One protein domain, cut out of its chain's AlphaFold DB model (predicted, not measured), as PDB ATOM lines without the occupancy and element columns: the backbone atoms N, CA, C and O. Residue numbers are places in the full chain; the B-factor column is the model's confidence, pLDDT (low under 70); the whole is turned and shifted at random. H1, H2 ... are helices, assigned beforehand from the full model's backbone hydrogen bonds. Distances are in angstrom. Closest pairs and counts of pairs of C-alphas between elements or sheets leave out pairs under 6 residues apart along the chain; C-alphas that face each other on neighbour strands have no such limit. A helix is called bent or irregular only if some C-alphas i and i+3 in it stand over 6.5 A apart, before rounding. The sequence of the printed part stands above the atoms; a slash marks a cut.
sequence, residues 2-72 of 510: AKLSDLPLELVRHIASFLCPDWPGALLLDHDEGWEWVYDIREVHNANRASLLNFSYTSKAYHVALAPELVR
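What this domain is: This is residues 2 to 72 of the 510 residues of an uncharacterized protein of Colletotrichum gloeosporioides (strain Cg-14) (UniProt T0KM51). One long helix, H3, runs along a slender rod; at one end H4 folds back beside residues 49 to 57 of H3 and H1 packs on H4, while toward the other end the short helix H2 is near H3 and residues 31 to 36, between H2 and the first turn of H3, stick out. The printed part has 71 residues with four named helices, H1, H2, H3 and H4 in chain order, and no named strand; the class is all helix. The whole is loose, with a radius of gyration of the C-alphas of 14.8 A, and spans 50 by 16 by 15 A.

How they stand to each other: Begin with H3, residues 36 to 57. With residues 49 to 57 alone it touches H4, residues 60 to 71; look at the closest C-alphas, Ser 56 and His 63, 4.3 A apart. The two form a helical hairpin, opposite ways at a shallow tilt of 25 degrees. Next find H1, residues 9 to 17, which touches H4, its closest C-alphas being Arg 13 and Leu 66, 6.8 A apart. They run the same way at a tilt of 36 degrees, only just steep. H1 is close to H3 but not clearly touching, with the C-alphas of Ala 16 and Leu 52 6.3 A apart. H2, residues 25 to 29, is close to H3 but not clearly touching, at Leu 28 and Val 38, C-alphas 6.5 A apart; it is apart from H1 and H4. Every O i to N i+4 pair is within hydrogen-bond range in H1, H2 and H3, but 5 of 8 in H4.

Where its parts are: Find C-alpha 36 at (250.118, 192.223, 173.398); from there H3 runs 31.6 A to C-alpha 57 at (276.348, 176.473, 165.518). H4 runs 17.2 A to C-alpha 71 at (265.494, 180.973, 156.056) and is irregular, C-alphas 65 and 68 being 7.2 A apart. H1 measures 12.0 A and H2 6.5 A.

The domain as a whole: The C-alphas farthest apart are those of Ala 2 and Asp 32, 50.8 A. The printed part has no cut; the link from H3 to H4 is tight, and those from H1 to H2 and from H2 to H3 are short. The model's mean pLDDT over the printed part is 80.8, and residues 30 to 37 are under 70.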
ATOM      1  N   ALA A   2     277.896 158.743 173.679       72.62
ATOM      2  CA  ALA A   2     277.400 159.317 172.431       72.62
ATOM      3  C   ALA A   2     277.432 160.844 172.551       72.62
ATOM      4  O   ALA A   2     277.011 161.394 173.573       72.62
ATOM      5  N   LYS A   3     277.997 161.521 171.558       80.00
ATOM      6  CA  LYS A   3     278.007 162.978 171.481       80.00
ATOM      7  C   LYS A   3     276.740 163.442 170.785       80.00
ATOM      8  O   LYS A   3     276.198 162.744 169.934       80.00
ATOM      9  N   LEU A   4     276.316 164.668 171.083       71.88
ATOM     10  CA  LEU A   4     275.210 165.294 170.361       71.88
ATOM     11  C   LEU A   4     275.480 165.327 168.854       71.88
ATOM     12  O   LEU A   4     274.529 165.226 168.104       71.88
ATOM     13  N   SER A   5     276.748 165.413 168.425       79.31
ATOM     14  CA  SER A   5     277.198 165.351 167.024       79.31
ATOM     15  C   SER A   5     276.994 164.002 166.331       79.31
ATOM     16  O   SER A   5     277.167 163.930 165.118       79.31
ATOM     17  N   ASP A   6     276.687 162.949 167.089       84.50
ATOM     18  CA  ASP A   6     276.531 161.588 166.572       84.50
ATOM     19  C   ASP A   6     275.065 161.297 166.190       84.50
ATOM     20  O   ASP A   6     274.749 160.196 165.739       84.50
ATOM     21  N   LEU A   7     274.157 162.267 166.378       87.56
ATOM     22  CA  LEU A   7     272.756 162.134 165.985       87.56
ATOM     23  C   LEU A   7     272.613 162.142 164.451       87.56
ATOM     24  O   LEU A   7     273.259 162.951 163.777       87.56
ATOM     25  N   PRO A   8     271.726 161.302 163.885       90.56
ATOM     26  CA  PRO A   8     271.378 161.364 162.470       90.56
ATOM     27  C   PRO A   8     270.825 162.740 162.086       90.56
ATOM     28  O   PRO A   8     270.070 163.354 162.848       90.56
ATOM     29  N   LEU A   9     271.155 163.215 160.883       88.94
ATOM     30  CA  LEU A   9     270.709 164.526 160.400       88.94
ATOM     31  C   LEU A   9     269.182 164.616 160.288       88.94
ATOM     32  O   LEU A   9     268.619 165.699 160.428       88.94
ATOM     33  N   GLU A  10     268.506 163.491 160.073       89.69
ATOM     34  CA  GLU A  10     267.049 163.385 160.060       89.69
ATOM     35  C   GLU A  10     266.464 163.729 161.431       89.69
ATOM     36  O   GLU A  10     265.520 164.513 161.518       89.69
ATOM     37  N   LEU A  11     267.063 163.211 162.508       89.31
ATOM     38  CA  LEU A  11     266.638 163.512 163.874       89.31
ATOM     39  C   LEU A  11     266.923 164.977 164.221       89.31
ATOM     40  O   LEU A  11     266.096 165.643 164.832       89.31
ATOM     41  N   VAL A  12     268.070 165.502 163.784       89.94
ATOM     42  CA  VAL A  12     268.444 166.913 163.969       89.94
ATOM     43  C   VAL A  12     267.449 167.840 163.270       89.94
ATOM     44  O   VAL A  12     267.020 168.828 163.860       89.94
ATOM     45  N   ARG A  13     267.037 167.509 162.040       87.50
ATOM     46  CA  ARG A  13     265.990 168.237 161.308       87.50
ATOM     47  C   ARG A  13     264.629 168.114 161.977       87.50
ATOM     48  O   ARG A  13     263.905 169.097 162.038       87.50
ATOM     49  N   HIS A  14     264.293 166.938 162.502       88.62
ATOM     50  CA  HIS A  14     263.054 166.752 163.246       88.62
ATOM     51  C   HIS A  14     263.026 167.622 164.512       88.62
ATOM     52  O   HIS A  14     262.068 168.356 164.716       88.62
ATOM     53  N   ILE A  15     264.105 167.646 165.299       87.44
ATOM     54  CA  ILE A  15     264.238 168.545 166.459       87.44
ATOM     55  C   ILE A  15     264.122 170.010 166.021       87.44
ATOM     56  O   ILE A  15     263.361 170.778 166.605       87.44
ATOM     57  N   ALA A  16     264.840 170.391 164.963       86.75
ATOM     58  CA  ALA A  16     264.793 171.740 164.419       86.75
ATOM     59  C   ALA A  16     263.396 172.138 163.927       86.75
ATOM     60  O   ALA A  16     263.060 173.309 164.032       86.75
ATOM     61  N   SER A  17     262.575 171.192 163.460       85.56
ATOM     62  CA  SER A  17     261.219 171.473 162.974       85.56
ATOM     63  C   SER A  17     260.297 172.066 164.044       85.56
ATOM     64  O   SER A  17     259.445 172.881 163.709       85.56
ATOM     65  N   PHE A  18     260.530 171.760 165.327       85.12
ATOM     66  CA  PHE A  18     259.816 172.375 166.454       85.12
ATOM     67  C   PHE A  18     260.303 173.795 166.777       85.12
ATOM     68  O   PHE A  18     259.614 174.556 167.446       85.12
ATOM     69  N   LEU A  19     261.504 174.148 166.313       83.81
ATOM     70  CA  LEU A  19     262.110 175.474 166.456       83.81
ATOM     71  C   LEU A  19     261.997 176.293 165.164       83.81
ATOM     72  O   LEU A  19     262.455 177.438 165.127       83.81
ATOM     73  N   CYS A  20     261.446 175.709 164.095       79.19
ATOM     74  CA  CYS A  20     261.308 176.382 162.819       79.19
ATOM     75  C   CYS A  20     260.357 177.566 162.997       79.19
ATOM     76  O   CYS A  20     259.211 177.374 163.407       79.19
ATOM     77  N   PRO A  21     260.812 178.789 162.701       70.94
ATOM     78  CA  PRO A  21     259.965 179.950 162.864       70.94
ATOM     79  C   PRO A  21     258.799 179.867 161.869       70.94
ATOM     80  O   PRO A  21     259.032 179.747 160.663       70.94
ATOM     81  N   ASP A  22     257.557 179.897 162.354       78.12
ATOM     82  CA  ASP A  22     256.366 179.929 161.506       78.12
ATOM     83  C   ASP A  22     255.588 181.223 161.761       78.12
ATOM     84  O   ASP A  22     255.128 181.460 162.875       78.12
ATOM     85  N   TRP A  23     255.485 182.083 160.744       74.25
ATOM     86  CA  TRP A  23     254.697 183.309 160.833       74.25
ATOM     87  C   TRP A  23     253.242 182.972 160.491       74.25
ATOM     88  O   TRP A  23     252.964 182.664 159.327       74.25
ATOM     89  N   PRO A  24     252.290 183.074 161.440       74.88
ATOM     90  CA  PRO A  24     250.873 182.913 161.143       74.88
ATOM     91  C   PRO A  24     250.352 184.175 160.454       74.88
ATOM     92  O   PRO A  24     249.639 184.978 161.050       74.88
ATOM     93  N   GLY A  25     250.742 184.370 159.196       72.88
ATOM     94  CA  GLY A  25     250.593 185.641 158.496       72.88
ATOM     95  C   GLY A  25     249.178 186.209 158.552       72.88
ATOM     96  O   GLY A  25     249.024 187.345 158.973       72.88
ATOM     97  N   ALA A  26     248.151 185.399 158.271       74.50
ATOM     98  CA  ALA A  26     246.752 185.832 158.336       74.50
ATOM     99  C   ALA A  26     246.310 186.266 159.744       74.50
ATOM    100  O   ALA A  26     245.558 187.218 159.877       74.50
ATOM    101  N   LEU A  27     246.782 185.584 160.799       74.38
ATOM    102  CA  LEU A  27     246.513 186.002 162.177       74.38
ATOM    103  C   LEU A  27     247.175 187.351 162.446       74.38
ATOM    104  O   LEU A  27     246.519 188.254 162.933       74.38
ATOM    105  N   LEU A  28     248.437 187.516 162.057       72.44
ATOM    106  CA  LEU A  28     249.181 188.761 162.256       72.44
ATOM    107  C   LEU A  28     248.592 189.956 161.500       72.44
ATOM    108  O   LEU A  28     249.023 191.071 161.767       72.44
ATOM    109  N   LEU A  29     247.638 189.762 160.581       74.81
ATOM    110  CA  LEU A  29     246.906 190.846 159.919       74.81
ATOM    111  C   LEU A  29     245.737 191.397 160.751       74.81
ATOM    112  O   LEU A  29     245.398 192.564 160.576       74.81
ATOM    113  N   ASP A  30     245.183 190.609 161.680       69.38
ATOM    114  CA  ASP A  30     243.982 190.908 162.485       69.38
ATOM    115  C   ASP A  30     244.248 191.849 163.695       69.38
ATOM    116  O   ASP A  30     243.532 191.808 164.689       69.38
ATOM    117  N   HIS A  31     245.300 192.667 163.677       67.06
ATOM    118  CA  HIS A  31     245.853 193.345 164.864       67.06
ATOM    119  C   HIS A  31     245.242 194.722 165.192       67.06
ATOM    120  O   HIS A  31     245.971 195.587 165.676       67.06
ATOM    121  N   ASP A  32     243.962 194.949 164.888       55.50
ATOM    122  CA  ASP A  32     243.374 196.296 164.956       55.50
ATOM    123  C   ASP A  32     243.411 196.913 166.351       55.50
ATOM    124  O   ASP A  32     243.810 198.068 166.459       55.50
ATOM    125  N   GLU A  33     243.148 196.162 167.423       48.84
ATOM    126  CA  GLU A  33     243.208 196.691 168.792       48.84
ATOM    127  C   GLU A  33     243.675 195.589 169.769       48.84
ATOM    128  O   GLU A  33     243.327 194.419 169.621       48.84
ATOM    129  N   GLY A  34     244.552 195.926 170.727       53.84
ATOM    130  CA  GLY A  34     245.143 194.966 171.678       53.84
ATOM    131  C   GLY A  34     246.425 194.276 171.175       53.84
ATOM    132  O   GLY A  34     246.424 193.154 170.673       53.84
ATOM    133  N   TRP A  35     247.559 194.958 171.339       59.00
ATOM    134  CA  TRP A  35     248.857 194.649 170.716       59.00
ATOM    135  C   TRP A  35     249.659 193.512 171.361       59.00
ATOM    136  O   TRP A  35     250.650 193.049 170.787       59.00
ATOM    137  N   GLU A  36     249.273 193.078 172.560       65.69
ATOM    138  CA  GLU A  36     250.118 192.223 173.398       65.69
ATOM    139  C   GLU A  36     250.365 190.851 172.764       65.69
ATOM    140  O   GLU A  36     251.494 190.371 172.724       65.69
ATOM    141  N   TRP A  37     249.350 190.251 172.141       68.75
ATOM    142  CA  TRP A  37     249.492 188.906 171.580       68.75
ATOM    143  C   TRP A  37     250.347 188.868 170.298       68.75
ATOM    144  O   TRP A  37     251.023 187.871 170.040       68.75
ATOM    145  N   VAL A  38     250.360 189.937 169.488       70.62
ATOM    146  CA  VAL A  38     251.259 190.042 168.318       70.62
ATOM    147  C   VAL A  38     252.708 190.123 168.789       70.62
ATOM    148  O   VAL A  38     253.600 189.518 168.184       70.62
ATOM    149  N   TYR A  39     252.936 190.858 169.881       72.62
ATOM    150  CA  TYR A  39     254.234 190.935 170.531       72.62
ATOM    151  C   TYR A  39     254.665 189.562 171.059       72.62
ATOM    152  O   TYR A  39     255.762 189.124 170.714       72.62
ATOM    153  N   ASP A  40     253.781 188.835 171.752       77.81
ATOM    154  CA  ASP A  40     254.044 187.471 172.232       77.81
ATOM    155  C   ASP A  40     254.463 186.532 171.090       77.81
ATOM    156  O   ASP A  40     255.492 185.857 171.170       77.81
ATOM    157  N   ILE A  41     253.709 186.508 169.982       77.19
ATOM    158  CA  ILE A  41     254.037 185.664 168.818       77.19
ATOM    159  C   ILE A  41     255.408 186.036 168.258       77.19
ATOM    160  O   ILE A  41     256.207 185.160 167.914       77.19
ATOM    161  N   ARG A  42     255.708 187.334 168.175       75.88
ATOM    162  CA  ARG A  42     256.998 187.821 167.687       75.88
ATOM    163  C   ARG A  42     258.141 187.422 168.619       75.88
ATOM    164  O   ARG A  42     259.202 187.033 168.125       75.88
ATOM    165  N   GLU A  43     257.962 187.529 169.930       80.62
ATOM    166  CA  GLU A  43     258.968 187.113 170.908       80.62
ATOM    167  C   GLU A  43     259.237 185.615 170.826       80.62
ATOM    168  O   GLU A  43     260.395 185.221 170.669       80.62
ATOM    169  N   VAL A  44     258.185 184.791 170.817       82.19
ATOM    170  CA  VAL A  44     258.291 183.334 170.647       82.19
ATOM    171  C   VAL A  44     259.020 182.999 169.347       82.19
ATOM    172  O   VAL A  44     259.957 182.201 169.337       82.19
ATOM    173  N   HIS A  45     258.664 183.660 168.247       79.94
ATOM    174  CA  HIS A  45     259.296 183.442 166.952       79.94
ATOM    175  C   HIS A  45     260.789 183.817 166.958       79.94
ATOM    176  O   HIS A  45     261.630 183.079 166.435       79.94
ATOM    177  N   ASN A  46     261.152 184.949 167.565       81.81
ATOM    178  CA  ASN A  46     262.549 185.368 167.693       81.81
ATOM    179  C   ASN A  46     263.347 184.433 168.610       81.81
ATOM    180  O   ASN A  46     264.487 184.100 168.281       81.81
ATOM    181  N   ALA A  47     262.750 183.968 169.711       85.62
ATOM    182  CA  ALA A  47     263.355 183.006 170.625       85.62
ATOM    183  C   ALA A  47     263.594 181.649 169.944       85.62
ATOM    184  O   ALA A  47     264.694 181.095 170.037       85.62
ATOM    185  N   ASN A  48     262.614 181.152 169.184       86.56
ATOM    186  CA  ASN A  48     262.734 179.924 168.395       86.56
ATOM    187  C   ASN A  48     263.831 180.053 167.335       86.56
ATOM    188  O   ASN A  48     264.714 179.198 167.243       86.56
ATOM    189  N   ARG A  49     263.861 181.174 166.606       83.94
ATOM    190  CA  ARG A  49     264.904 181.448 165.612       83.94
ATOM    191  C   ARG A  49     266.297 181.525 166.233       83.94
ATOM    192  O   ARG A  49     267.238 180.959 165.678       83.94
ATOM    193  N   ALA A  50     266.445 182.211 167.366       86.88
ATOM    194  CA  ALA A  50     267.712 182.297 168.088       86.88
ATOM    195  C   ALA A  50     268.166 180.916 168.585       86.88
ATOM    196  O   ALA A  50     269.335 180.560 168.440       86.88
ATOM    197  N   SER A  51     267.234 180.110 169.096       90.12
ATOM    198  CA  SER A  51     267.492 178.735 169.532       90.12
ATOM    199  C   SER A  51     267.936 177.848 168.370       90.12
ATOM    200  O   SER A  51     268.947 177.157 168.485       90.12
ATOM    201  N   LEU A  52     267.252 177.923 167.224       89.00
ATOM    202  CA  LEU A  52     267.621 177.198 166.009       89.00
ATOM    203  C   LEU A  52     269.004 177.620 165.497       89.00
ATOM    204  O   LEU A  52     269.815 176.774 165.119       89.00
ATOM    205  N   LEU A  53     269.305 178.920 165.526       88.12
ATOM    206  CA  LEU A  53     270.602 179.452 165.121       88.12
ATOM    207  C   LEU A  53     271.720 178.945 166.041       88.12
ATOM    208  O   LEU A  53     272.715 178.409 165.552       88.12
ATOM    209  N   ASN A  54     271.533 179.047 167.358       89.94
ATOM    210  CA  ASN A  54     272.477 178.540 168.354       89.94
ATOM    211  C   ASN A  54     272.685 177.030 168.206       89.94
ATOM    212  O   ASN A  54     273.823 176.560 168.212       89.94
ATOM    213  N   PHE A  55     271.604 176.276 167.998       89.75
ATOM    214  CA  PHE A  55     271.665 174.839 167.761       89.75
ATOM    215  C   PHE A  55     272.454 174.513 166.488       89.75
ATOM    216  O   PHE A  55     273.324 173.639 166.509       89.75
ATOM    217  N   SER A  56     272.245 175.274 165.410       88.88
ATOM    218  CA  SER A  56     272.993 175.121 164.159       88.88
ATOM    219  C   SER A  56     274.504 175.319 164.343       88.88
ATOM    220  O   SER A  56     275.290 174.625 163.704       88.88
ATOM    221  N   TYR A  57     274.931 176.196 165.260       89.06
ATOM    222  CA  TYR A  57     276.348 176.473 165.518       89.06
ATOM    223  C   TYR A  57     277.059 175.428 166.380       89.06
ATOM    224  O   TYR A  57     278.288 175.446 166.466       89.06
ATOM    225  N   THR A  58     276.334 174.482 166.978       89.56
ATOM    226  CA  THR A  58     276.950 173.414 167.786       89.56
ATOM    227  C   THR A  58     277.813 172.454 166.958       89.56
ATOM    228  O   THR A  58     278.699 171.794 167.501       89.56
ATOM    229  N   SER A  59     277.591 172.375 165.639       89.75
ATOM    230  CA  SER A  59     278.382 171.562 164.713       89.75
ATOM    231  C   SER A  59     278.319 172.115 163.292       89.75
ATOM    232  O   SER A  59     277.263 172.524 162.818       89.75
ATOM    233  N   LYS A  60     279.426 172.023 162.544       88.06
ATOM    234  CA  LYS A  60     279.454 172.387 161.116       88.06
ATOM    235  C   LYS A  60     278.430 171.591 160.295       88.06
ATOM    236  O   LYS A  60     277.828 172.142 159.379       88.06
ATOM    237  N   ALA A  61     278.223 170.312 160.625       88.50
ATOM    238  CA  ALA A  61     277.237 169.476 159.941       88.50
ATOM    239  C   ALA A  61     275.806 169.987 160.170       88.50
ATOM    240  O   ALA A  61     274.997 169.979 159.246       88.50
ATOM    241  N   TYR A  62     275.513 170.488 161.374       90.62
ATOM    242  CA  TYR A  62     274.190 171.015 161.725       90.62
ATOM    243  C   TYR A  62     273.954 172.361 161.082       90.62
ATOM    244  O   TYR A  62     272.889 172.574 160.515       90.62
ATOM    245  N   HIS A  63     274.968 173.222 161.069       87.44
ATOM    246  CA  HIS A  63     274.895 174.489 160.362       87.44
ATOM    247  C   HIS A  63     274.501 174.292 158.893       87.44
ATOM    248  O   HIS A  63     273.555 174.912 158.421       87.44
ATOM    249  N   VAL A  64     275.157 173.362 158.191       86.50
ATOM    250  CA  VAL A  64     274.831 173.052 156.790       86.50
ATOM    251  C   VAL A  64     273.437 172.428 156.656       86.50
ATOM    252  O   VAL A  64     272.685 172.796 155.756       86.50
ATOM    253  N   ALA A  65     273.068 171.498 157.541       87.38
ATOM    254  CA  ALA A  65     271.787 170.798 157.458       87.38
ATOM    255  C   ALA A  65     270.570 171.675 157.800       87.38
ATOM    256  O   ALA A  65     269.491 171.415 157.266       87.38
ATOM    257  N   LEU A  66     270.748 172.673 158.674       88.56
ATOM    258  CA  LEU A  66     269.698 173.548 159.209       88.56
ATOM    259  C   LEU A  66     269.679 174.946 158.579       88.56
ATOM    260  O   LEU A  66     268.718 175.683 158.785       88.56
ATOM    261  N   ALA A  67     270.688 175.318 157.785       84.12
ATOM    262  CA  ALA A  67     270.693 176.583 157.048       84.12
ATOM    263  C   ALA A  67     269.400 176.832 156.238       84.12
ATOM    264  O   ALA A  67     268.894 177.954 156.303       84.12
ATOM    265  N   PRO A  68     268.802 175.834 155.548       84.94
ATOM    266  CA  PRO A  68     267.520 176.020 154.866       84.94
ATOM    267  C   PRO A  68     266.357 176.329 155.818       84.94
ATOM    268  O   PRO A  68     265.502 177.147 155.494       84.94
ATOM    269  N   GLU A  69     266.338 175.721 157.006       85.75
ATOM    270  CA  GLU A  69     265.277 175.924 158.000       85.75
ATOM    271  C   GLU A  69     265.342 177.328 158.625       85.75
ATOM    272  O   GLU A  69     264.312 177.952 158.867       85.75
ATOM    273  N   LEU A  70     266.549 177.887 158.785       82.38
ATOM    274  CA  LEU A  70     266.763 179.256 159.282       82.38
ATOM    275  C   LEU A  70     266.203 180.355 158.363       82.38
ATOM    276  O   LEU A  70     265.995 181.485 158.817       82.38
ATOM    277  N   VAL A  71     266.016 180.046 157.077       84.75
ATOM    278  CA  VAL A  71     265.494 180.973 156.056       84.75
ATOM    279  C   VAL A  71     264.137 180.554 155.503       84.75
ATOM    280  O   VAL A  71     263.579 181.266 154.675       84.75
ATOM    281  N   ARG A  72     263.594 179.414 155.942       87.12
ATOM    282  CA  ARG A  72     262.330 178.860 155.443       87.12
ATOM    283  C   ARG A  72     261.174 179.855 155.562       87.12
ATOM    284  O   ARG A  72     260.300 179.887 154.695       87.12
TER     285      ARG A  72